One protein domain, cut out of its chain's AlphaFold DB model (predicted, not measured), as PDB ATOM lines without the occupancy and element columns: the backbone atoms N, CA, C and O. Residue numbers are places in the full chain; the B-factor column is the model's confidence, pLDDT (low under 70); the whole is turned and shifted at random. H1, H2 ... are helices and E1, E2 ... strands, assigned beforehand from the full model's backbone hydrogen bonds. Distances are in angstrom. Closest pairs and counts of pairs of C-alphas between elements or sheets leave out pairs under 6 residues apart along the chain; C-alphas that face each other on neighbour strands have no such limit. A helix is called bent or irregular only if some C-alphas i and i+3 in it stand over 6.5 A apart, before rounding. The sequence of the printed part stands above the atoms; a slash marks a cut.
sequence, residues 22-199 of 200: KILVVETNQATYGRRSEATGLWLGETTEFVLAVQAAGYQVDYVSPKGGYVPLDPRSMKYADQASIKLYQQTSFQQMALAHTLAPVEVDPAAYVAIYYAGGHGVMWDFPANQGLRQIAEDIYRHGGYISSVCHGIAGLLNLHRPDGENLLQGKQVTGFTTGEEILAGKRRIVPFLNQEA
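What this domain is: This is residues 22 to 199 of the 200 residues of the protein "DJ-1_PfpI domain-containing protein" of Lactobacillus saerimneri DSM 16049 (UniProt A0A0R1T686). A twisted sheet of four short parallel strands makes the core, with H1 and H4 over one face and H6 over the other, in three layers. H5 and H7 lie beyond the strands' last residues, the tail with H8 and H9 goes on past them, and H3 crosses the first part of H1. The printed part has 178 residues in the order E1 H1 E2 H2 H3 H4 E3 H5 H6 E4 H7 H8 H9, mixed helices and strands, with under half of the residues in these named elements. The sheet's order is E2 E1 E3 E4. The whole is compact, with a radius of gyration of the C-alphas of 15.3 A and spans of 40 by 37 by 26 A.

How they stand to each other: E1, residues 22 to 26, has N 23 within hydrogen-bond range of O 60 in E2, residues 60 to 64, at 2.9 A. On its other side, N 26 is 2.8 A from O 117 in E3, residues 113 to 118. E3 has N 118 2.8 A from O 149 in E4, residues 147 to 150. The sheet is only just strongly twisted, its C-alphas up to 4.2 A off the best plane. H1, residues 44 to 56, is on the sheet at a height of 9.4 A, along the strands; E1, H1, E2 form a strand-helix-strand unit, two parallel neighbours joined through a helix, with a right-handed crossover. H1 touches H2, residues 77 to 80, with residues 44 to 45 alone, closest at C-alphas 44 and 77, 5.7 A. H3, residues 83 to 89, touches residues 44 to 49 of H1 alone, about perpendicular at 87 degrees, closest at C-alphas 48 and 85, 5.2 A. H4, residues 92 to 100, lies over E2 on the same face as H1, with C-alphas 63 and 98 closest, 5.4 A. H5, residues 124 to 127, and H6, residues 132 to 143, stand between E3 and E4 in a second such unit, also right-handed. H6 is on the opposite face, height 9.3 A, over E1 and E3, slantwise at 45 degrees to E3 on the local plane; C-alphas 116 and 138 are closest, 6.4 A. H7, residues 152 to 157, only grazes the sheet and touches H5, closest at C-alphas 125 and 156, 6.0 A. H9, residues 196 to 199, only just touches H7, with 3 pairs of C-alphas within 8 A, closest at C-alphas 156 and 196, 6.6 A; it only just touches H8, residues 180 to 185, also with 3 pairs, closest at C-alphas 180 and 197, 6.1 A. Every O i to N i+4 pair is within hydrogen-bond range in H3, H6 and H8; H1 has 8 of 9, H4 4 of 5, and H7 0 of 2, with 2 of 3 O i to N i+3 pairs; H2, H5 and H9 are too short for such a pair.

Where its parts are: E1 begins at C-alpha 22, (249.595, 227.878, 251.881), and is 12.9 A long. H1 is 18.2 A long, E2 13.6 A, H4 10.1 A, E3 13.7 A, H6 16.2 A, E4 10.2 A and H7 10.9 A. H7 is only just irregular: C-alphas 152 and 155 are 6.6 A apart. H9 ends at C-alpha 199, (272.864, 241.780, 240.415).

The domain as a whole: The C-alphas farthest apart are those of Gln 83 and Asp 165, 44.2 A. The printed part has no cut. The links E1 to H1, E2 to H2, H4 to E3 and H7 to H8 are long, the last with 22 residues. The mean pLDDT of the printed part is 97.7, and no printed residue is under 70.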
ATOM      1  N   LYS A  22     248.544 228.626 252.582       96.88
ATOM      2  CA  LYS A  22     249.595 227.878 251.881       96.88
ATOM      3  C   LYS A  22     250.779 228.776 251.537       96.88
ATOM      4  O   LYS A  22     250.605 229.966 251.270       96.88
ATOM      5  N   ILE A  23     251.970 228.193 251.516       98.69
ATOM      6  CA  ILE A  23     253.197 228.812 251.013       98.69
ATOM      7  C   ILE A  23     253.684 228.001 249.814       98.69
ATOM      8  O   ILE A  23     253.723 226.773 249.874       98.69
ATOM      9  N   LEU A  24     254.038 228.681 248.728       98.88
ATOM     10  CA  LEU A  24     254.590 228.046 247.538       98.88
ATOM     11  C   LEU A  24     256.119 228.023 247.626       98.88
ATOM     12  O   LEU A  24     256.745 229.081 247.665       98.88
ATOM     13  N   VAL A  25     256.719 226.838 247.663       98.94
ATOM     14  CA  VAL A  25     258.176 226.653 247.680       98.94
ATOM     15  C   VAL A  25     258.669 226.454 246.250       98.94
ATOM     16  O   VAL A  25     258.181 225.582 245.538       98.94
ATOM     17  N   VAL A  26     259.619 227.278 245.819       98.94
ATOM     18  CA  VAL A  26     260.193 227.252 244.472       98.94
ATOM     19  C   VAL A  26     261.536 226.540 244.494       98.94
ATOM     20  O   VAL A  26     262.427 226.914 245.259       98.94
ATOM     21  N   GLU A  27     261.692 225.557 243.612       98.88
ATOM     22  CA  GLU A  27     262.877 224.705 243.509       98.88
ATOM     23  C   GLU A  27     263.392 224.643 242.065       98.88
ATOM     24  O   GLU A  27     262.649 224.846 241.107       98.88
ATOM     25  N   THR A  28     264.688 224.399 241.884       98.81
ATOM     26  CA  THR A  28     265.324 224.376 240.553       98.81
ATOM     27  C   THR A  28     265.099 223.049 239.831       98.81
ATOM     28  O   THR A  28     265.021 221.999 240.457       98.81
ATOM     29  N   ASN A  29     265.061 223.065 238.498       98.62
ATOM     30  CA  ASN A  29     265.187 221.859 237.672       98.62
ATOM     31  C   ASN A  29     266.608 221.689 237.102       98.62
ATOM     32  O   ASN A  29     266.867 220.740 236.355       98.62
ATOM     33  N   GLN A  30     267.531 222.614 237.379       98.50
ATOM     34  CA  GLN A  30     268.879 222.609 236.820       98.50
ATOM     35  C   GLN A  30     269.799 221.645 237.587       98.50
ATOM     36  O   GLN A  30     270.235 221.924 238.700       98.50
ATOM     37  N   ALA A  31     270.161 220.527 236.953       98.25
ATOM     38  CA  ALA A  31     270.958 219.460 237.576       98.25
ATOM     39  C   ALA A  31     272.480 219.646 237.472       98.25
ATOM     40  O   ALA A  31     273.247 218.874 238.048       98.25
ATOM     41  N   THR A  32     272.947 220.620 236.694       98.56
ATOM     42  CA  THR A  32     274.379 220.828 236.437       98.56
ATOM     43  C   THR A  32     274.744 222.303 236.372       98.56
ATOM     44  O   THR A  32     273.886 223.160 236.166       98.56
ATOM     45  N   TYR A  33     276.029 222.621 236.511       97.88
ATOM     46  CA  TYR A  33     276.526 223.984 236.319       97.88
ATOM     47  C   TYR A  33     276.444 224.396 234.836       97.88
ATOM     48  O   TYR A  33     277.402 224.260 234.064       97.88
ATOM     49  N   GLY A  34     275.274 224.879 234.417       95.19
ATOM     50  CA  GLY A  34     274.967 225.241 233.037       95.19
ATOM     51  C   GLY A  34     275.048 224.041 232.095       95.19
ATOM     52  O   GLY A  34     274.249 223.117 232.172       95.19
ATOM     53  N   ARG A  35     276.017 224.057 231.172       93.69
ATOM     54  CA  ARG A  35     276.266 222.953 230.220       93.69
ATOM     55  C   ARG A  35     277.406 222.022 230.648       93.69
ATOM     56  O   ARG A  35     277.833 221.181 229.862       93.69
ATOM     57  N   ARG A  36     277.955 222.203 231.852       95.44
ATOM     58  CA  ARG A  36     279.036 221.356 232.378       95.44
ATOM     59  C   ARG A  36     278.477 220.011 232.845       95.44
ATOM     60  O   ARG A  36     277.285 219.883 233.097       95.44
ATOM     61  N   SER A  37     279.358 219.023 232.991       94.50
ATOM     62  CA  SER A  37     279.025 217.711 233.566       94.50
ATOM     63  C   SER A  37     278.973 217.712 235.096       94.50
ATOM     64  O   SER A  37     278.497 216.753 235.693       94.50
ATOM     65  N   GLU A  38     279.491 218.759 235.740       97.38
ATOM     66  CA  GLU A  38     279.484 218.872 237.194       97.38
ATOM     67  C   GLU A  38     278.054 219.068 237.712       97.38
ATOM     68  O   GLU A  38     277.355 219.983 237.266       97.38
ATOM     69  N   ALA A  39     277.646 218.215 238.654       98.06
ATOM     70  CA  ALA A  39     276.309 218.215 239.232       98.06
ATOM     71  C   ALA A  39     276.091 219.373 240.217       98.06
ATOM     72  O   ALA A  39     276.983 219.747 240.980       98.06
ATOM     73  N   THR A  40     274.871 219.897 240.216       98.56
ATOM     74  CA  THR A  40     274.318 220.814 241.216       98.56
ATOM     75  C   THR A  40     272.805 220.593 241.298       98.56
ATOM     76  O   THR A  40     272.298 219.600 240.781       98.56
ATOM     77  N   GLY A  41     272.086 221.488 241.957       98.62
ATOM     78  CA  GLY A  41     270.642 221.447 242.069       98.62
ATOM     79  C   GLY A  41     270.178 222.288 243.242       98.62
ATOM     80  O   GLY A  41     270.844 223.255 243.626       98.62
ATOM     81  N   LEU A  42     269.052 221.879 243.807       98.88
ATOM     82  CA  LEU A  42     268.518 222.385 245.058       98.88
ATOM     83  C   LEU A  42     269.484 222.078 246.209       98.88
ATOM     84  O   LEU A  42     269.989 220.958 246.329       98.88
ATOM     85  N   TRP A  43     269.693 223.049 247.096       98.81
ATOM     86  CA  TRP A  43     270.337 222.787 248.379       98.81
ATOM     87  C   TRP A  43     269.314 222.232 249.378       98.81
ATOM     88  O   TRP A  43     268.503 222.984 249.908       98.81
ATOM     89  N   LEU A  44     269.345 220.920 249.652       98.75
ATOM     90  CA  LEU A  44     268.289 220.219 250.410       98.75
ATOM     91  C   LEU A  44     267.859 220.941 251.700       98.75
ATOM     92  O   LEU A  44     266.665 221.149 251.902       98.75
ATOM     93  N   GLY A  45     268.830 221.334 252.535       98.50
ATOM     94  CA  GLY A  45     268.577 221.994 253.823       98.50
ATOM     95  C   GLY A  45     267.772 223.289 253.700       98.50
ATOM     96  O   GLY A  45     266.933 223.572 254.545       98.50
ATOM     97  N   GLU A  46     267.951 224.035 252.610       98.69
ATOM     98  CA  GLU A  46     267.258 225.309 252.400       98.69
ATOM     99  C   GLU A  46     265.752 225.104 252.186       98.69
ATOM    100  O   GLU A  46     264.952 225.852 252.741       98.69
ATOM    101  N   THR A  47     265.340 224.042 251.483       98.81
ATOM    102  CA  THR A  47     263.923 223.651 251.439       98.81
ATOM    103  C   THR A  47     263.481 223.062 252.776       98.81
ATOM    104  O   THR A  47     262.467 223.481 253.335       98.81
ATOM    105  N   THR A  48     264.181 222.044 253.283       98.81
ATOM    106  CA  THR A  48     263.648 221.217 254.375       98.81
ATOM    107  C   THR A  48     263.548 221.976 255.690       98.81
ATOM    108  O   THR A  48     262.543 221.835 256.385       98.81
ATOM    109  N   GLU A  49     264.533 222.807 256.029       98.69
ATOM    110  CA  GLU A  49     264.499 223.625 257.245       98.69
ATOM    111  C   GLU A  49     263.358 224.649 257.190       98.69
ATOM    112  O   GLU A  49     262.605 224.792 258.158       98.69
ATOM    113  N   PHE A  50     263.163 225.300 256.035       98.69
ATOM    114  CA  PHE A  50     262.053 226.230 255.823       98.69
ATOM    115  C   PHE A  50     260.698 225.528 255.956       98.69
ATOM    116  O   PHE A  50     259.839 225.981 256.716       98.69
ATOM    117  N   VAL A  51     260.517 224.401 255.261       98.62
ATOM    118  CA  VAL A  51     259.275 223.616 255.274       98.62
ATOM    119  C   VAL A  51     258.920 223.178 256.690       98.62
ATOM    120  O   VAL A  51     257.783 223.378 257.121       98.62
ATOM    121  N   LEU A  52     259.879 222.633 257.442       98.56
ATOM    122  CA  LEU A  52     259.650 222.211 258.824       98.56
ATOM    123  C   LEU A  52     259.228 223.388 259.711       98.56
ATOM    124  O   LEU A  52     258.292 223.249 260.503       98.56
ATOM    125  N   ALA A  53     259.869 224.549 259.560       98.50
ATOM    126  CA  ALA A  53     259.542 225.739 260.336       98.50
ATOM    127  C   ALA A  53     258.122 226.257 260.044       98.50
ATOM    128  O   ALA A  53     257.357 226.530 260.972       98.50
ATOM    129  N   VAL A  54     257.733 226.367 258.768       97.88
ATOM    130  CA  VAL A  54     256.407 226.897 258.408       97.88
ATOM    131  C   VAL A  54     255.284 225.896 258.681       97.88
ATOM    132  O   VAL A  54     254.205 226.301 259.115       97.88
ATOM    133  N   GLN A  55     255.539 224.593 258.531       96.81
ATOM    134  CA  GLN A  55     254.585 223.554 258.925       96.81
ATOM    135  C   GLN A  55     254.367 223.534 260.439       96.81
ATOM    136  O   GLN A  55     253.226 223.431 260.888       96.81
ATOM    137  N   ALA A  56     255.426 223.710 261.240       96.69
ATOM    138  CA  ALA A  56     255.300 223.861 262.691       96.69
ATOM    139  C   ALA A  56     254.482 225.107 263.084       96.69
ATOM    140  O   ALA A  56     253.805 225.101 264.111       96.69
ATOM    141  N   ALA A  57     254.494 226.148 262.248       96.19
ATOM    142  CA  ALA A  57     253.659 227.340 262.397       96.19
ATOM    143  C   ALA A  57     252.232 227.188 261.819       96.19
ATOM    144  O   ALA A  57     251.456 228.143 261.857       96.19
ATOM    145  N   GLY A  58     251.863 226.007 261.309       95.88
ATOM    146  CA  GLY A  58     250.515 225.690 260.827       95.88
ATOM    147  C   GLY A  58     250.244 226.021 259.355       95.88
ATOM    148  O   GLY A  58     249.088 225.963 258.934       95.88
ATOM    149  N   TYR A  59     251.269 226.357 258.568       96.81
ATOM    150  CA  TYR A  59     251.131 226.571 257.126       96.81
ATOM    151  C   TYR A  59     251.242 225.253 256.358       96.81
ATOM    152  O   TYR A  59     252.042 224.381 256.697       96.81
ATOM    153  N   GLN A  60     250.472 225.124 255.279       97.38
ATOM    154  CA  GLN A  60     250.722 224.079 254.284       97.38
ATOM    155  C   GLN A  60     251.752 224.558 253.260       97.38
ATOM    156  O   GLN A  60     251.927 225.764 253.066       97.38
ATOM    157  N   VAL A  61     252.383 223.616 252.562       98.25
ATOM    158  CA  VAL A  61     253.325 223.910 251.479       98.25
ATOM    159  C   VAL A  61     252.981 223.110 250.231       98.25
ATOM    160  O   VAL A  61     252.655 221.928 250.335       98.25
ATOM    161  N   ASP A  62     253.096 223.761 249.078       98.75
ATOM    162  CA  ASP A  62     253.230 223.098 247.778       98.75
ATOM    163  C   ASP A  62     254.599 223.443 247.192       98.75
ATOM    164  O   ASP A  62     255.234 224.416 247.608       98.75
ATOM    165  N   TYR A  63     255.029 222.666 246.203       98.94
ATOM    166  CA  TYR A  63     256.317 222.828 245.541       98.94
ATOM    167  C   TYR A  63     256.101 223.098 244.059       98.94
ATOM    168  O   TYR A  63     255.309 222.414 243.408       98.94
ATOM    169  N   VAL A  64     256.818 224.076 243.523       98.94
ATOM    170  CA  VAL A  64     256.835 224.428 242.103       98.94
ATOM    171  C   VAL A  64     258.276 224.479 241.623       98.94
ATOM    172  O   VAL A  64     259.178 224.868 242.362       98.94
ATOM    173  N   SER A  65     258.501 224.133 240.366       98.88
ATOM    174  CA  SER A  65     259.792 224.339 239.714       98.88
ATOM    175  C   SER A  65     259.601 224.937 238.318       98.88
ATOM    176  O   SER A  65     258.501 224.846 237.768       98.88
ATOM    177  N   PRO A  66     260.627 225.567 237.709       98.75
ATOM    178  CA  PRO A  66     260.533 226.192 236.388       98.75
ATOM    179  C   PRO A  66     259.832 225.373 235.293       98.75
ATOM    180  O   PRO A  66     259.212 225.961 234.403       98.75
ATOM    181  N   LYS A  67     259.943 224.041 235.339       98.50
ATOM    182  CA  LYS A  67     259.372 223.081 234.382       98.50
ATOM    183  C   LYS A  67     258.355 222.122 235.015       98.50
ATOM    184  O   LYS A  67     257.782 221.318 234.282       98.50
ATOM    185  N   GLY A  68     258.146 222.187 236.330       98.75
ATOM    186  CA  GLY A  68     257.492 221.124 237.090       98.75
ATOM    187  C   GLY A  68     258.294 219.818 237.096       98.75
ATOM    188  O   GLY A  68     259.385 219.712 236.526       98.75
ATOM    189  N   GLY A  69     257.737 218.792 237.733       98.69
ATOM    190  CA  GLY A  69     258.327 217.461 237.781       98.69
ATOM    191  C   GLY A  69     259.583 217.388 238.653       98.69
ATOM    192  O   GLY A  69     259.559 217.790 239.818       98.69
ATOM    193  N   TYR A  70     260.651 216.815 238.091       98.75
ATOM    194  CA  TYR A  70     261.844 216.403 238.830       98.75
ATOM    195  C   TYR A  70     262.741 217.572 239.257       98.75
ATOM    196  O   TYR A  70     263.138 218.400 238.431       98.75
ATOM    197  N   VAL A  71     263.143 217.560 240.528       98.88
ATOM    198  CA  VAL A  71     264.086 218.501 241.140       98.88
ATOM    199  C   VAL A  71     265.380 217.761 241.511       98.88
ATOM    200  O   VAL A  71     265.365 216.860 242.356       98.88
ATOM    201  N   PRO A  72     266.524 218.111 240.895       98.62
ATOM    202  CA  PRO A  72     267.820 217.564 241.271       98.62
ATOM    203  C   PRO A  72     268.302 218.169 242.592       98.62
ATOM    204  O   PRO A  72     268.192 219.374 242.811       98.62
ATOM    205  N   LEU A  73     268.912 217.347 243.444       98.75
ATOM    206  CA  LEU A  73     269.618 217.815 244.636       98.75
ATOM    207  C   LEU A  73     271.090 218.056 244.316       98.75
ATOM    208  O   LEU A  73     271.730 217.234 243.655       98.75
ATOM    209  N   ASP A  74     271.654 219.141 244.846       98.56
ATOM    210  CA  ASP A  74     273.099 219.323 244.842       98.56
ATOM    211  C   ASP A  74     273.746 218.231 245.715       98.56
ATOM    212  O   ASP A  74     273.474 218.163 246.918       98.56
ATOM    213  N   PRO A  75     274.638 217.376 245.180       97.81
ATOM    214  CA  PRO A  75     275.222 216.292 245.969       97.81
ATOM    215  C   PRO A  75     275.950 216.778 247.229       97.81
ATOM    216  O   PRO A  75     276.038 216.048 248.216       97.81
ATOM    217  N   ARG A  76     276.462 218.017 247.220       97.25
ATOM    218  CA  ARG A  76     277.141 218.607 248.377       97.25
ATOM    219  C   ARG A  76     276.156 218.885 249.503       97.25
ATOM    220  O   ARG A  76     276.515 218.654 250.654       97.25
ATOM    221  N   SER A  77     274.929 219.318 249.202       98.00
ATOM    222  CA  SER A  77     273.950 219.665 250.238       98.00
ATOM    223  C   SER A  77     273.580 218.461 251.100       98.00
ATOM    224  O   SER A  77     273.351 218.612 252.293       98.00
ATOM    225  N   MET A  78     273.604 217.248 250.532       97.25
ATOM    226  CA  MET A  78     273.329 216.007 251.268       97.25
ATOM    227  C   MET A  78     274.292 215.777 252.437       97.25
ATOM    228  O   MET A  78     273.901 215.208 253.451       97.25
ATOM    229  N   LYS A  79     275.547 216.226 252.314       96.00
ATOM    230  CA  LYS A  79     276.554 216.105 253.378       96.00
ATOM    231  C   LYS A  79     276.307 217.081 254.535       96.00
ATOM    232  O   LYS A  79     276.727 216.800 255.653       96.00
ATOM    233  N   TYR A  80     275.691 218.226 254.250       95.06
ATOM    234  CA  TYR A  80     275.469 219.305 255.216       95.06
ATOM    235  C   TYR A  80     274.050 219.323 255.793       95.06
ATOM    236  O   TYR A  80     273.800 220.071 256.731       95.06
ATOM    237  N   ALA A  81     273.140 218.506 255.258       96.44
ATOM    238  CA  ALA A  81     271.786 218.375 255.769       96.44
ATOM    239  C   ALA A  81     271.787 217.803 257.194       96.44
ATOM    240  O   ALA A  81     272.441 216.797 257.483       96.44
ATOM    241  N   ASP A  82     271.025 218.440 258.079       97.56
ATOM    242  CA  ASP A  82     270.871 217.995 259.456       97.56
ATOM    243  C   ASP A  82     269.945 216.767 259.572       97.56
ATOM    244  O   ASP A  82     269.318 216.305 258.611       97.56
ATOM    245  N   GLN A  83     269.847 216.200 260.777       98.38
ATOM    246  CA  GLN A  83     269.051 214.992 261.001       98.38
ATOM    247  C   GLN A  83     267.561 215.198 260.677       98.38
ATOM    248  O   GLN A  83     266.911 214.279 260.172       98.38
ATOM    249  N   ALA A  84     267.015 216.383 260.964       98.50
ATOM    250  CA  ALA A  84     265.621 216.716 260.685       98.50
ATOM    251  C   ALA A  84     265.356 216.789 259.172       98.50
ATOM    252  O   ALA A  84     264.392 216.193 258.688       98.50
ATOM    253  N   SER A  85     266.257 217.425 258.427       98.56
ATOM    254  CA  SER A  85     266.234 217.519 256.968       98.56
ATOM    255  C   SER A  85     266.318 216.149 256.313       98.56
ATOM    256  O   SER A  85     265.499 215.823 255.455       98.56
ATOM    257  N   ILE A  86     267.243 215.296 256.765       98.56
ATOM    258  CA  ILE A  86     267.356 213.920 256.269       98.56
ATOM    259  C   ILE A  86     266.087 213.115 256.571       98.56
ATOM    260  O   ILE A  86     265.616 212.373 255.710       98.56
ATOM    261  N   LYS A  87     265.494 213.282 257.759       98.69
ATOM    262  CA  LYS A  87     264.241 212.605 258.114       98.69
ATOM    263  C   LYS A  87     263.087 213.031 257.207       98.69
ATOM    264  O   LYS A  87     262.325 212.163 256.794       98.69
ATOM    265  N   LEU A  88     262.953 214.324 256.898       98.62
ATOM    266  CA  LEU A  88     261.939 214.823 255.961       98.62
ATOM    267  C   LEU A  88     262.205 214.310 254.538       98.62
ATOM    268  O   LEU A  88     261.305 213.756 253.916       98.62
ATOM    269  N   TYR A  89     263.450 214.386 254.067       98.56
ATOM    270  CA  TYR A  89     263.878 213.864 252.765       98.56
ATOM    271  C   TYR A  89     263.559 212.373 252.565       98.56
ATOM    272  O   TYR A  89     263.251 211.937 251.456       98.56
ATOM    273  N   GLN A  90     263.620 211.568 253.627       98.44
ATOM    274  CA  GLN A  90     263.300 210.138 253.580       98.44
ATOM    275  C   GLN A  90     261.794 209.840 253.517       98.44
ATOM    276  O   GLN A  90     261.415 208.690 253.288       98.44
ATOM    277  N   GLN A  91     260.923 210.831 253.716       98.62
ATOM    278  CA  GLN A  91     259.480 210.630 253.616       98.62
ATOM    279  C   GLN A  91     259.056 210.523 252.153       98.62
ATOM    280  O   GLN A  91     259.344 211.405 251.344       98.62
ATOM    281  N   THR A  92     258.285 209.485 251.825       98.56
ATOM    282  CA  THR A  92     257.737 209.297 250.476       98.56
ATOM    283  C   THR A  92     256.936 210.513 250.015       98.56
ATOM    284  O   THR A  92     257.065 210.915 248.869       98.56
ATOM    285  N   SER A  93     256.146 211.138 250.896       97.62
ATOM    286  CA  SER A  93     255.377 212.343 250.562       97.62
ATOM    287  C   SER A  93     256.272 213.488 250.091       97.62
ATOM    288  O   SER A  93     255.992 214.082 249.055       97.62
ATOM    289  N   PHE A  94     257.373 213.757 250.798       98.62
ATOM    290  CA  PHE A  94     258.333 214.786 250.405       98.62
ATOM    291  C   PHE A  94     259.008 214.433 249.078       98.62
ATOM    292  O   PHE A  94     259.028 215.249 248.165       98.62
ATOM    293  N   GLN A  95     259.489 213.197 248.919       98.62
ATOM    294  CA  GLN A  95     260.116 212.758 247.668       98.62
ATOM    295  C   GLN A  95     259.174 212.887 246.469       98.62
ATOM    296  O   GLN A  95     259.599 213.299 245.394       98.62
ATOM    297  N   GLN A  96     257.895 212.554 246.646       98.56
ATOM    298  CA  GLN A  96     256.912 212.661 245.577       98.56
ATOM    299  C   GLN A  96     256.571 214.122 245.273       98.56
ATOM    300  O   GLN A  96     256.658 214.526 244.120       98.56
ATOM    301  N   MET A  97     256.227 214.921 246.285       98.25
ATOM    302  CA  MET A  97     255.726 216.285 246.081       98.25
ATOM    303  C   MET A  97     256.831 217.298 245.769       98.25
ATOM    304  O   MET A  97     256.649 218.126 244.885       98.25
ATOM    305  N   ALA A  98     257.959 217.236 246.481       98.62
ATOM    306  CA  ALA A  98     259.058 218.187 246.328       98.62
ATOM    307  C   ALA A  98     260.058 217.750 245.254       98.62
ATOM    308  O   ALA A  98     260.568 218.574 244.519       98.62
ATOM    309  N   LEU A  99     260.338 216.449 245.107       98.69
ATOM    310  CA  LEU A  99     261.473 216.025 244.270       98.69
ATOM    311  C   LEU A  99     261.094 215.371 242.942       98.69
ATOM    312  O   LEU A  99     261.869 215.450 241.995       98.69
ATOM    313  N   ALA A 100     259.943 214.704 242.851       98.69
ATOM    314  CA  ALA A 100     259.549 213.966 241.649       98.69
ATOM    315  C   ALA A 100     258.460 214.674 240.831       98.69
ATOM    316  O   ALA A 100     258.483 214.616 239.599       98.69
ATOM    317  N   HIS A 101     257.510 215.321 241.510       98.56
ATOM    318  CA  HIS A 101     256.269 215.826 240.923       98.56
ATOM    319  C   HIS A 101     255.927 217.238 241.409       98.56
ATOM    320  O   HIS A 101     254.783 217.508 241.772       98.56
ATOM    321  N   THR A 102     256.909 218.145 241.404       98.88
ATOM    322  CA  THR A 102     256.610 219.569 241.622       98.88
ATOM    323  C   THR A 102     255.625 220.081 240.576       98.88
ATOM    324  O   THR A 102     255.630 219.626 239.428       98.88
ATOM    325  N   LEU A 103     254.805 221.056 240.960       98.88
ATOM    326  CA  LEU A 103     253.941 221.771 240.031       98.88
ATOM    327  C   LEU A 103     254.794 222.492 238.980       98.88
ATOM    328  O   LEU A 103     255.857 223.044 239.282       98.88
ATOM    329  N   ALA A 104     254.316 222.532 237.744       98.75
ATOM    330  CA  ALA A 104     254.747 223.506 236.759       98.75
ATOM    331  C   ALA A 104     254.050 224.852 237.027       98.75
ATOM    332  O   ALA A 104     252.939 224.874 237.561       98.75
ATOM    333  N   PRO A 105     254.620 225.996 236.600       98.75
ATOM    334  CA  PRO A 105     254.019 227.301 236.879       98.75
ATOM    335  C   PRO A 105     252.579 227.450 236.365       98.75
ATOM    336  O   PRO A 105     251.773 228.148 236.967       98.75
ATOM    337  N   VAL A 106     252.233 226.765 235.272       98.50
ATOM    338  CA  VAL A 106     250.882 226.789 234.682       98.50
ATOM    339  C   VAL A 106     249.821 226.066 235.521       98.50
ATOM    340  O   VAL A 106     248.634 226.239 235.270       98.50
ATOM    341  N   GLU A 107     250.232 225.254 236.496       98.56
ATOM    342  CA  GLU A 107     249.342 224.499 237.391       98.56
ATOM    343  C   GLU A 107     249.065 225.250 238.702       98.56
ATOM    344  O   GLU A 107     248.261 224.809 239.522       98.56
ATOM    345  N   VAL A 108     249.740 226.380 238.918       98.69
ATOM    346  CA  VAL A 108     249.672 227.154 240.155       98.69
ATOM    347  C   VAL A 108     248.584 228.219 240.044       98.69
ATOM    348  O   VAL A 108     248.635 229.070 239.160       98.69
ATOM    349  N   ASP A 109     247.645 228.224 240.992       97.94
ATOM    350  CA  ASP A 109     246.770 229.370 241.261       97.94
ATOM    351  C   ASP A 109     247.427 230.285 242.314       97.94
ATOM    352  O   ASP A 109     247.464 229.914 243.493       97.94
ATOM    353  N   PRO A 110     247.936 231.479 241.947       97.81
ATOM    354  CA  PRO A 110     248.606 232.374 242.889       97.81
ATOM    355  C   PRO A 110     247.715 232.804 244.063       97.81
ATOM    356  O   PRO A 110     248.230 233.081 245.146       97.81
ATOM    357  N   ALA A 111     246.387 232.836 243.890       96.38
ATOM    358  CA  ALA A 111     245.454 233.264 244.932       96.38
ATOM    359  C   ALA A 111     245.357 232.272 246.108       96.38
ATOM    360  O   ALA A 111     244.883 232.641 247.184       96.38
ATOM    361  N   ALA A 112     245.828 231.033 245.932       96.50
ATOM    362  CA  ALA A 112     245.859 230.022 246.985       96.50
ATOM    363  C   ALA A 112     246.994 230.233 248.008       96.50
ATOM    364  O   ALA A 112     247.012 229.568 249.050       96.50
ATOM    365  N   TYR A 113     247.941 231.138 247.735       98.19
ATOM    366  CA  TYR A 113     249.171 231.277 248.510       98.19
ATOM    367  C   TYR A 113     249.283 232.636 249.190       98.19
ATOM    368  O   TYR A 113     249.050 233.685 248.597       98.19
ATOM    369  N   VAL A 114     249.716 232.618 250.450       97.88
ATOM    370  CA  VAL A 114     250.023 233.846 251.204       97.88
ATOM    371  C   VAL A 114     251.483 234.261 251.076       97.88
ATOM    372  O   VAL A 114     251.846 235.372 251.463       97.88
ATOM    373  N   ALA A 115     252.331 233.364 250.580       98.56
ATOM    374  CA  ALA A 115     253.734 233.630 250.341       98.56
ATOM    375  C   ALA A 115     254.301 232.708 249.259       98.56
ATOM    376  O   ALA A 115     253.815 231.593 249.059       98.56
ATOM    377  N   ILE A 116     255.376 233.170 248.629       98.88
ATOM    378  CA  ILE A 116     256.257 232.375 247.780       98.88
ATOM    379  C   ILE A 116     257.683 232.451 248.328       98.88
ATOM    380  O   ILE A 116     258.171 233.528 248.678       98.88
ATOM    381  N   TYR A 117     258.332 231.299 248.418       98.94
ATOM    382  CA  TYR A 117     259.675 231.143 248.955       98.94
ATOM    383  C   TYR A 117     260.592 230.515 247.910       98.94
ATOM    384  O   TYR A 117     260.332 229.410 247.444       98.94
ATOM    385  N   TYR A 118     261.672 231.205 247.563       98.88
ATOM    386  CA  TYR A 118     262.688 230.718 246.636       98.88
ATOM    387  C   TYR A 118     263.839 230.055 247.400       98.88
ATOM    388  O   TYR A 118     264.689 230.747 247.977       98.88
ATOM    389  N   ALA A 119     263.872 228.719 247.387       98.88
ATOM    390  CA  ALA A 119     265.015 227.950 247.872       98.88
ATOM    391  C   ALA A 119     266.220 228.139 246.933       98.88
ATOM    392  O   ALA A 119     266.060 228.496 245.764       98.88
ATOM    393  N   GLY A 120     267.435 227.951 247.444       98.62
ATOM    394  CA  GLY A 120     268.669 228.141 246.691       98.62
ATOM    395  C   GLY A 120     269.339 226.827 246.286       98.62
ATOM    396  O   GLY A 120     268.705 225.873 245.830       98.62
ATOM    397  N   GLY A 121     270.667 226.807 246.394       98.56
ATOM    398  CA  GLY A 121     271.541 225.910 245.639       98.56
ATOM    399  C   GLY A 121     271.932 226.498 244.281       98.56
ATOM    400  O   GLY A 121     271.215 227.304 243.696       98.56
ATOM    401  N   HIS A 122     273.104 226.123 243.765       98.56
ATOM    402  CA  HIS A 122     273.692 226.787 242.594       98.56
ATOM    403  C   HIS A 122     272.861 226.628 241.309       98.56
ATOM    404  O   HIS A 122     272.968 227.480 240.427       98.56
ATOM    405  N   GLY A 123     272.024 225.589 241.192       98.50
ATOM    406  CA  GLY A 123     271.202 225.338 239.998       98.50
ATOM    407  C   GLY A 123     270.274 226.502 239.630       98.50
ATOM    408  O   GLY A 123     270.154 226.843 238.450       98.50
ATOM    409  N   VAL A 124     269.734 227.190 240.641       98.56
ATOM    410  CA  VAL A 124     268.763 228.291 240.488       98.56
ATOM    411  C   VAL A 124     269.277 229.433 239.608       98.56
ATOM    412  O   VAL A 124     268.502 230.142 238.967       98.56
ATOM    413  N   MET A 125     270.601 229.599 239.531       98.44
ATOM    414  CA  MET A 125     271.260 230.662 238.771       98.44
ATOM    415  C   MET A 125     271.003 230.568 237.260       98.44
ATOM    416  O   MET A 125     271.214 231.547 236.545       98.44
ATOM    417  N   TRP A 126     270.571 229.408 236.753       98.50
ATOM    418  CA  TRP A 126     270.299 229.200 235.326       98.50
ATOM    419  C   TRP A 126     268.822 229.236 234.957       98.50
ATOM    420  O   TRP A 126     268.509 229.586 233.819       98.50
ATOM    421  N   ASP A 127     267.924 228.858 235.864       98.19
ATOM    422  CA  ASP A 127     266.521 228.625 235.518       98.19
ATOM    423  C   ASP A 127     265.517 229.497 236.276       98.19
ATOM    424  O   ASP A 127     264.381 229.604 235.815       98.19
ATOM    425  N   PHE A 128     265.915 230.197 237.342       98.50
ATOM    426  CA  PHE A 128     265.027 231.147 238.020       98.50
ATOM    427  C   PHE A 128     264.908 232.502 237.301       98.50
ATOM    428  O   PHE A 128     263.779 232.897 236.998       98.50
ATOM    429  N   PRO A 129     266.001 233.227 236.958       97.62
ATOM    430  CA  PRO A 129     265.899 234.639 236.560       97.62
ATOM    431  C   PRO A 129     265.003 234.899 235.341       97.62
ATOM    432  O   PRO A 129     264.328 235.930 235.253       97.62
ATOM    433  N   ALA A 130     265.004 233.973 234.382       94.06
ATOM    434  CA  ALA A 130     264.297 234.107 233.111       94.06
ATOM    435  C   ALA A 130     262.921 233.418 233.088       94.06
ATOM    436  O   ALA A 130     262.239 233.477 232.063       94.06
ATOM    437  N   ASN A 131     262.491 232.760 234.173       98.50
ATOM    438  CA  ASN A 131     261.223 232.037 234.167       98.50
ATOM    439  C   ASN A 131     260.029 232.995 234.300       98.50
ATOM    440  O   ASN A 131     259.784 233.581 235.355       98.50
ATOM    441  N   GLN A 132     259.270 233.147 233.215       98.25
ATOM    442  CA  GLN A 132     258.109 234.040 233.167       98.25
ATOM    443  C   GLN A 132     256.949 233.560 234.049       98.25
ATOM    444  O   GLN A 132     256.264 234.386 234.643       98.25
ATOM    445  N   GLY A 133     256.743 232.244 234.166       98.62
ATOM    446  CA  GLY A 133     255.664 231.684 234.981       98.62
ATOM    447  C   GLY A 133     255.873 231.946 236.471       98.62
ATOM    448  O   GLY A 133     254.983 232.468 237.134       98.62
ATOM    449  N   LEU A 134     257.075 231.669 236.983       98.75
ATOM    450  CA  LEU A 134     257.445 231.967 238.371       98.75
ATOM    451  C   LEU A 134     257.353 233.463 238.677       98.75
ATOM    452  O   LEU A 134     256.839 233.844 239.729       98.75
ATOM    453  N   ARG A 135     257.783 234.310 237.733       98.56
ATOM    454  CA  ARG A 135     257.625 235.762 237.846       98.56
ATOM    455  C   ARG A 135     256.164 236.159 238.012       98.56
ATOM    456  O   ARG A 135     255.848 236.856 238.969       98.56
ATOM    457  N   GLN A 136     255.292 235.688 237.122       98.44
ATOM    458  CA  GLN A 136     253.866 236.009 237.162       98.44
ATOM    459  C   GLN A 136     253.242 235.596 238.501       98.44
ATOM    460  O   GLN A 136     252.580 236.404 239.144       98.44
ATOM    461  N   ILE A 137     253.526 234.374 238.964       98.81
ATOM    462  CA  ILE A 137     253.029 233.871 240.249       98.81
ATOM    463  C   ILE A 137     253.495 234.764 241.406       98.81
ATOM    464  O   ILE A 137     252.687 235.163 242.243       98.81
ATOM    465  N   ALA A 138     254.789 235.091 241.464       98.75
ATOM    466  CA  ALA A 138     255.342 235.895 242.549       98.75
ATOM    467  C   ALA A 138     254.780 237.322 242.564       98.75
ATOM    468  O   ALA A 138     254.400 237.824 243.622       98.75
ATOM    469  N   GLU A 139     254.695 237.965 241.398       98.56
ATOM    470  CA  GLU A 139     254.127 239.307 241.257       98.56
ATOM    471  C   GLU A 139     252.632 239.330 241.615       98.56
ATOM    472  O   GLU A 139     252.171 240.279 242.250       98.56
ATOM    473  N   ASP A 140     251.882 238.274 241.283       98.38
ATOM    474  CA  ASP A 140     250.468 238.139 241.647       98.38
ATOM    475  C   ASP A 140     250.275 237.926 243.153       98.38
ATOM    476  O   ASP A 140     249.423 238.581 243.757       98.38
ATOM    477  N   ILE A 141     251.093 237.079 243.788       98.38
ATOM    478  CA  ILE A 141     251.098 236.910 245.252       98.38
ATOM    479  C   ILE A 141     251.412 238.248 245.930       98.38
ATOM    480  O   ILE A 141     250.700 238.662 246.846       98.38
ATOM    481  N   TYR A 142     252.430 238.968 245.455       97.75
ATOM    482  CA  TYR A 142     252.809 240.270 246.005       97.75
ATOM    483  C   TYR A 142     251.708 241.322 245.838       97.75
ATOM    484  O   TYR A 142     251.405 242.057 246.778       97.75
ATOM    485  N   ARG A 143     251.054 241.374 244.668       96.88
ATOM    486  CA  ARG A 143     249.952 242.313 244.396       96.88
ATOM    487  C   ARG A 143     248.760 242.098 245.330       96.88
ATOM    488  O   ARG A 143     248.090 243.064 245.683       96.88
ATOM    489  N   HIS A 144     248.527 240.862 245.767       95.25
ATOM    490  CA  HIS A 144     247.491 240.522 246.745       95.25
ATOM    491  C   HIS A 144     247.946 240.658 248.211       95.25
ATOM    492  O   HIS A 144     247.233 240.234 249.121       95.25
ATOM    493  N   GLY A 145     249.103 241.279 248.463       95.69
ATOM    494  CA  GLY A 145     249.624 241.519 249.811       95.69
ATOM    495  C   GLY A 145     250.324 240.312 250.440       95.69
ATOM    496  O   GLY A 145     250.521 240.289 251.655       95.69
ATOM    497  N   GLY A 146     250.677 239.307 249.636       97.06
ATOM    498  CA  GLY A 146     251.485 238.172 250.057       97.06
ATOM    499  C   GLY A 146     252.974 238.504 250.174       97.06
ATOM    500  O   GLY A 146     253.443 239.578 249.790       97.06
ATOM    501  N   TYR A 147     253.733 237.552 250.712       98.00
ATOM    502  CA  TYR A 147     255.166 237.704 250.961       98.00
ATOM    503  C   TYR A 147     256.006 237.027 249.877       98.00
ATOM    504  O   TYR A 147     255.677 235.941 249.409       98.00
ATOM    505  N   ILE A 148     257.132 237.646 249.526       98.44
ATOM    506  CA  ILE A 148     258.178 237.032 248.706       98.44
ATOM    507  C   ILE A 148     259.415 236.901 249.587       98.44
ATOM    508  O   ILE A 148     259.855 237.885 250.184       98.44
ATOM    509  N   SER A 149     259.973 235.700 249.671       98.38
ATOM    510  CA  SER A 149     261.203 235.428 250.412       98.38
ATOM    511  C   SER A 149     262.142 234.529 249.615       98.38
ATOM    512  O   SER A 149     261.735 233.817 248.699       98.38
ATOM    513  N   SER A 150     263.425 234.579 249.956       98.62
ATOM    514  CA  SER A 150     264.461 233.746 249.350       98.62
ATOM    515  C   SER A 150     265.589 233.488 250.335       98.62
ATOM    516  O   SER A 150     265.762 234.245 251.293       98.62
ATOM    517  N   VAL A 151     266.406 232.477 250.060       98.69
ATOM    518  CA  VAL A 151     267.658 232.218 250.781       98.69
ATOM    519  C   VAL A 151     268.798 231.980 249.793       98.69
ATOM    520  O   VAL A 151     268.559 231.506 248.684       98.69
ATOM    521  N   CYS A 152     270.038 232.285 250.190       98.31
ATOM    522  CA  CYS A 152     271.239 231.896 249.443       98.31
ATOM    523  C   CYS A 152     271.207 232.392 247.980       98.31
ATOM    524  O   CYS A 152     271.067 233.596 247.744       98.31
ATOM    525  N   HIS A 153     271.339 231.500 246.993       98.75
ATOM    526  CA  HIS A 153     271.204 231.825 245.567       98.75
ATOM    527  C   HIS A 153     269.759 231.995 245.102       98.75
ATOM    528  O   HIS A 153     269.553 232.530 244.018       98.75
ATOM    529  N   GLY A 154     268.756 231.612 245.899       98.69
ATOM    530  CA  GLY A 154     267.336 231.762 245.567       98.69
ATOM    531  C   GLY A 154     266.929 233.213 245.273       98.69
ATOM    532  O   GLY A 154     265.972 233.446 244.538       98.69
ATOM    533  N   ILE A 155     267.712 234.194 245.749       98.56
ATOM    534  CA  ILE A 155     267.598 235.618 245.384       98.56
ATOM    535  C   ILE A 155     267.622 235.844 243.860       98.56
ATOM    536  O   ILE A 155     267.010 236.791 243.371       98.56
ATOM    537  N   ALA A 156     268.239 234.938 243.093       98.56
ATOM    538  CA  ALA A 156     268.228 234.933 241.633       98.56
ATOM    539  C   ALA A 156     266.805 234.959 241.041       98.56
ATOM    540  O   ALA A 156     266.589 235.546 239.979       98.56
ATOM    541  N   GLY A 157     265.822 234.363 241.728       98.31
ATOM    542  CA  GLY A 157     264.415 234.390 241.317       98.31
ATOM    543  C   GLY A 157     263.723 235.734 241.520       98.31
ATOM    544  O   GLY A 157     262.672 235.973 240.932       98.31
ATOM    545  N   LEU A 158     264.317 236.631 242.307       98.38
ATOM    546  CA  LEU A 158     263.727 237.921 242.652       98.38
ATOM    547  C   LEU A 158     264.240 239.054 241.753       98.38
ATOM    548  O   LEU A 158     263.587 240.090 241.655       98.38
ATOM    549  N   LEU A 159     265.377 238.848 241.074       97.19
ATOM    550  CA  LEU A 159     266.120 239.885 240.341       97.19
ATOM    551  C   LEU A 159     265.292 240.629 239.296       97.19
ATOM    552  O   LEU A 159     265.538 241.798 239.020       97.19
ATOM    553  N   ASN A 160     264.307 239.950 238.715       96.88
ATOM    554  CA  ASN A 160     263.506 240.495 237.632       96.88
ATOM    555  C   ASN A 160     262.016 240.630 237.987       96.88
ATOM    556  O   ASN A 160     261.187 240.742 237.083       96.88
ATOM    557  N   LEU A 161     261.656 240.571 239.268       98.00
ATOM    558  CA  LEU A 161     260.280 240.824 239.694       98.00
ATOM    559  C   LEU A 161     260.008 242.329 239.689       98.00
ATOM    560  O   LEU A 161     260.890 243.119 240.027       98.00
ATOM    561  N   HIS A 162     258.787 242.720 239.342       97.62
ATOM    562  CA  HIS A 162     258.351 244.113 239.327       97.62
ATOM    563  C   HIS A 162     257.194 244.344 240.294       97.62
ATOM    564  O   HIS A 162     256.381 243.467 240.590       97.62
ATOM    565  N   ARG A 163     257.121 245.566 240.811       94.81
ATOM    566  CA  ARG A 163     255.997 246.050 241.610       94.81
ATOM    567  C   ARG A 163     254.841 246.457 240.683       94.81
ATOM    568  O   ARG A 163     255.051 246.642 239.485       94.81
ATOM    569  N   PRO A 164     253.623 246.675 241.215       92.94
ATOM    570  CA  PRO A 164     252.486 247.128 240.408       92.94
ATOM    571  C   PRO A 164     252.699 248.454 239.656       92.94
ATOM    572  O   PRO A 164     252.002 248.706 238.678       92.94
ATOM    573  N   ASP A 165     253.638 249.293 240.097       94.25
ATOM    574  CA  ASP A 165     254.025 250.544 239.428       94.25
ATOM    575  C   ASP A 165     255.066 250.355 238.307       94.25
ATOM    576  O   ASP A 165     255.442 251.320 237.647       94.25
ATOM    577  N   GLY A 166     255.511 249.118 238.068       94.81
ATOM    578  CA  GLY A 166     256.489 248.766 237.044       94.81
ATOM    579  C   GLY A 166     257.951 248.913 237.470       94.81
ATOM    580  O   GLY A 166     258.828 248.539 236.695       94.81
ATOM    581  N   GLU A 167     258.248 249.408 238.676       96.56
ATOM    582  CA  GLU A 167     259.625 249.420 239.185       96.56
ATOM    583  C   GLU A 167     260.078 248.020 239.612       96.56
ATOM    584  O   GLU A 167     259.266 247.156 239.953       96.56
ATOM    585  N   ASN A 168     261.393 247.796 239.641       96.75
ATOM    586  CA  ASN A 168     261.953 246.546 240.144       96.75
ATOM    587  C   ASN A 168     261.552 246.339 241.617       96.75
ATOM    588  O   ASN A 168     261.599 247.263 242.435       96.75
ATOM    589  N   LEU A 169     261.168 245.112 241.969       96.94
ATOM    590  CA  LEU A 169     260.726 244.756 243.314       96.94
ATOM    591  C   LEU A 169     261.795 245.047 244.369       96.94
ATOM    592  O   LEU A 169     261.445 245.466 245.469       96.94
ATOM    593  N   LEU A 170     263.071 244.839 244.053       96.50
ATOM    594  CA  LEU A 170     264.179 245.005 244.992       96.50
ATOM    595  C   LEU A 170     264.585 246.472 245.186       96.50
ATOM    596  O   LEU A 170     265.227 246.801 246.183       96.50
ATOM    597  N   GLN A 171     264.168 247.374 244.292       96.06
ATOM    598  CA  GLN A 171     264.540 248.785 244.349       96.06
ATOM    599  C   GLN A 171     264.116 249.423 245.681       96.06
ATOM    600  O   GLN A 171     262.938 249.440 246.047       96.06
ATOM    601  N   GLY A 172     265.100 249.966 246.406       94.50
ATOM    602  CA  GLY A 172     264.903 250.605 247.709       94.50
ATOM    603  C   GLY A 172     264.660 249.636 248.874       94.50
ATOM    604  O   GLY A 172     264.357 250.091 249.978       94.50
ATOM    605  N   LYS A 173     264.782 248.318 248.663       95.38
ATOM    606  CA  LYS A 173     264.685 247.308 249.724       95.38
ATOM    607  C   LYS A 173     266.074 246.912 250.225       95.38
ATOM    608  O   LYS A 173     267.043 246.887 249.478       95.38
ATOM    609  N   GLN A 174     266.153 246.565 251.507       96.81
ATOM    610  CA  GLN A 174     267.321 245.881 252.058       96.81
ATOM    611  C   GLN A 174     267.160 244.385 251.806       96.81
ATOM    612  O   GLN A 174     266.159 243.796 252.217       96.81
ATOM    613  N   VAL A 175     268.132 243.788 251.125       96.88
ATOM    614  CA  VAL A 175     268.121 242.372 250.752       96.88
ATOM    615  C   VAL A 175     269.431 241.703 251.139       96.88
ATOM    616  O   VAL A 175     270.440 242.359 251.385       96.88
ATOM    617  N   THR A 176     269.400 240.378 251.195       96.94
ATOM    618  CA  THR A 176     270.582 239.538 251.360       96.94
ATOM    619  C   THR A 176     270.505 238.364 250.389       96.94
ATOM    620  O   THR A 176     269.445 238.059 249.842       96.94
ATOM    621  N   GLY A 177     271.639 237.714 250.175       97.25
ATOM    622  CA  GLY A 177     271.799 236.569 249.294       97.25
ATOM    623  C   GLY A 177     273.235 236.070 249.354       97.25
ATOM    624  O   GLY A 177     274.070 236.650 250.049       97.25
ATOM    625  N   PHE A 178     273.526 235.002 248.618       97.88
ATOM    626  CA  PHE A 178     274.873 234.438 248.585       97.88
ATOM    627  C   PHE A 178     275.880 235.457 248.035       97.88
ATOM    628  O   PHE A 178     275.711 235.996 246.936       97.88
ATOM    629  N   THR A 179     276.914 235.747 248.813       97.12
ATOM    630  CA  THR A 179     277.851 236.842 248.554       97.12
ATOM    631  C   THR A 179     278.917 236.465 247.531       97.12
ATOM    632  O   THR A 179     279.258 235.297 247.328       97.12
ATOM    633  N   THR A 180     279.543 237.478 246.929       97.12
ATOM    634  CA  THR A 180     280.694 237.267 246.039       97.12
ATOM    635  C   THR A 180     281.862 236.589 246.766       97.12
ATOM    636  O   THR A 180     282.584 235.793 246.163       97.12
ATOM    637  N   GLY A 181     282.051 236.878 248.058       97.19
ATOM    638  CA  GLY A 181     283.077 236.240 248.886       97.19
ATOM    639  C   GLY A 181     282.826 234.743 249.076       97.19
ATOM    640  O   GLY A 181     283.731 233.937 248.864       97.19
ATOM    641  N   GLU A 182     281.591 234.359 249.394       97.12
ATOM    642  CA  GLU A 182     281.203 232.949 249.514       97.12
ATOM    643  C   GLU A 182     281.333 232.212 248.172       97.12
ATOM    644  O   GLU A 182     281.803 231.076 248.135       97.12
ATOM    645  N   GLU A 183     281.032 232.871 247.048       97.69
ATOM    646  CA  GLU A 183     281.191 232.301 245.702       97.69
ATOM    647  C   GLU A 183     282.660 232.006 245.343       97.69
ATOM    648  O   GLU A 183     282.975 231.021 244.659       97.69
ATOM    649  N   ILE A 184     283.583 232.844 245.827       96.62
ATOM    650  CA  ILE A 184     285.030 232.621 245.714       96.62
ATOM    651  C   ILE A 184     285.448 231.428 246.576       96.62
ATOM    652  O   ILE A 184     286.142 230.543 246.075       96.62
ATOM    653  N   LEU A 185     285.004 231.375 247.836       95.88
ATOM    654  CA  LEU A 185     285.324 230.281 248.761       95.88
ATOM    655  C   LEU A 185     284.762 228.934 248.289       95.88
ATOM    656  O   LEU A 185     285.419 227.906 248.433       95.88
ATOM    657  N   ALA A 186     283.591 228.940 247.652       93.19
ATOM    658  CA  ALA A 186     282.996 227.763 247.026       93.19
ATOM    659  C   ALA A 186     283.734 227.318 245.745       93.19
ATOM    660  O   ALA A 186     283.452 226.243 245.211       93.19
ATOM    661  N   GLY A 187     284.654 228.135 245.217       96.12
ATOM    662  CA  GLY A 187     285.381 227.863 243.974       96.12
ATOM    663  C   GLY A 187     284.509 227.956 242.719       96.12
ATOM    664  O   GLY A 187     284.857 227.391 241.681       96.12
ATOM    665  N   LYS A 188     283.364 228.645 242.799       96.31
ATOM    666  CA  LYS A 188     282.330 228.667 241.754       96.31
ATOM    667  C   LYS A 188     282.193 230.009 241.034       96.31
ATOM    668  O   LYS A 188     281.588 230.053 239.965       96.31
ATOM    669  N   ARG A 189     282.909 231.054 241.478       95.69
ATOM    670  CA  ARG A 189     282.913 232.398 240.853       95.69
ATOM    671  C   ARG A 189     283.109 232.399 239.331       95.69
ATOM    672  O   ARG A 189     282.499 233.204 238.645       95.69
ATOM    673  N   ARG A 190     283.983 231.541 238.787       95.38
ATOM    674  CA  ARG A 190     284.260 231.472 237.330       95.38
ATOM    675  C   ARG A 190     283.304 230.550 236.560       95.38
ATOM    676  O   ARG A 190     283.512 230.307 235.373       95.38
ATOM    677  N   ILE A 191     282.332 229.959 237.248       96.38
ATOM    678  CA  ILE A 191     281.406 228.957 236.717       96.38
ATOM    679  C   ILE A 191     279.988 229.522 236.650       96.38
ATOM    680  O   ILE A 191     279.300 229.274 235.660       96.38
ATOM    681  N   VAL A 192     279.560 230.255 237.681       97.56
ATOM    682  CA  VAL A 192     278.231 230.877 237.729       97.56
ATOM    683  C   VAL A 192     278.049 231.935 236.631       97.56
ATOM    684  O   VAL A 192     279.026 232.572 236.230       97.56
ATOM    685  N   PRO A 193     276.818 232.128 236.122       97.31
ATOM    686  CA  PRO A 193     276.552 233.054 235.022       97.31
ATOM    687  C   PRO A 193     276.607 234.530 235.442       97.31
ATOM    688  O   PRO A 193     276.828 235.394 234.598       97.31
ATOM    689  N   PHE A 194     276.406 234.815 236.728       97.75
ATOM    690  CA  PHE A 194     276.486 236.141 237.339       97.75
ATOM    691  C   PHE A 194     276.716 235.996 238.851       97.75
ATOM    692  O   PHE A 194     276.701 234.884 239.384       97.75
ATOM    693  N   LEU A 195     276.930 237.116 239.543       97.56
ATOM    694  CA  LEU A 195     277.110 237.168 240.993       97.56
ATOM    695  C   LEU A 195     275.900 237.851 241.620       97.56
ATOM    696  O   LEU A 195     275.594 238.984 241.263       97.56
ATOM    697  N   ASN A 196     275.229 237.183 242.561       95.50
ATOM    698  CA  ASN A 196     274.005 237.708 243.174       95.50
ATOM    699  C   ASN A 196     274.211 239.096 243.784       95.50
ATOM    700  O   ASN A 196     273.415 239.986 243.533       95.50
ATOM    701  N   GLN A 197     275.310 239.298 244.512       94.12
ATOM    702  CA  GLN A 197     275.627 240.578 245.151       94.12
ATOM    703  C   GLN A 197     275.825 241.738 244.158       94.12
ATOM    704  O   GLN A 197     275.648 242.888 244.538       94.12
ATOM    705  N   GLU A 198     276.216 241.457 242.913       94.38
ATOM    706  CA  GLU A 198     276.367 242.478 241.864       94.38
ATOM    707  C   GLU A 198     275.063 242.702 241.080       94.38
ATOM    708  O   GLU A 198     274.943 243.697 240.370       94.38
ATOM    709  N   ALA A 199     274.110 241.770 241.176       91.50
ATOM    710  CA  ALA A 199     272.864 241.780 240.415       91.50
ATOM    711  C   ALA A 199     271.663 242.358 241.184       91.50
ATOM    712  O   ALA A 199     270.647 242.649 240.552       91.50
TER     713      ALA A 199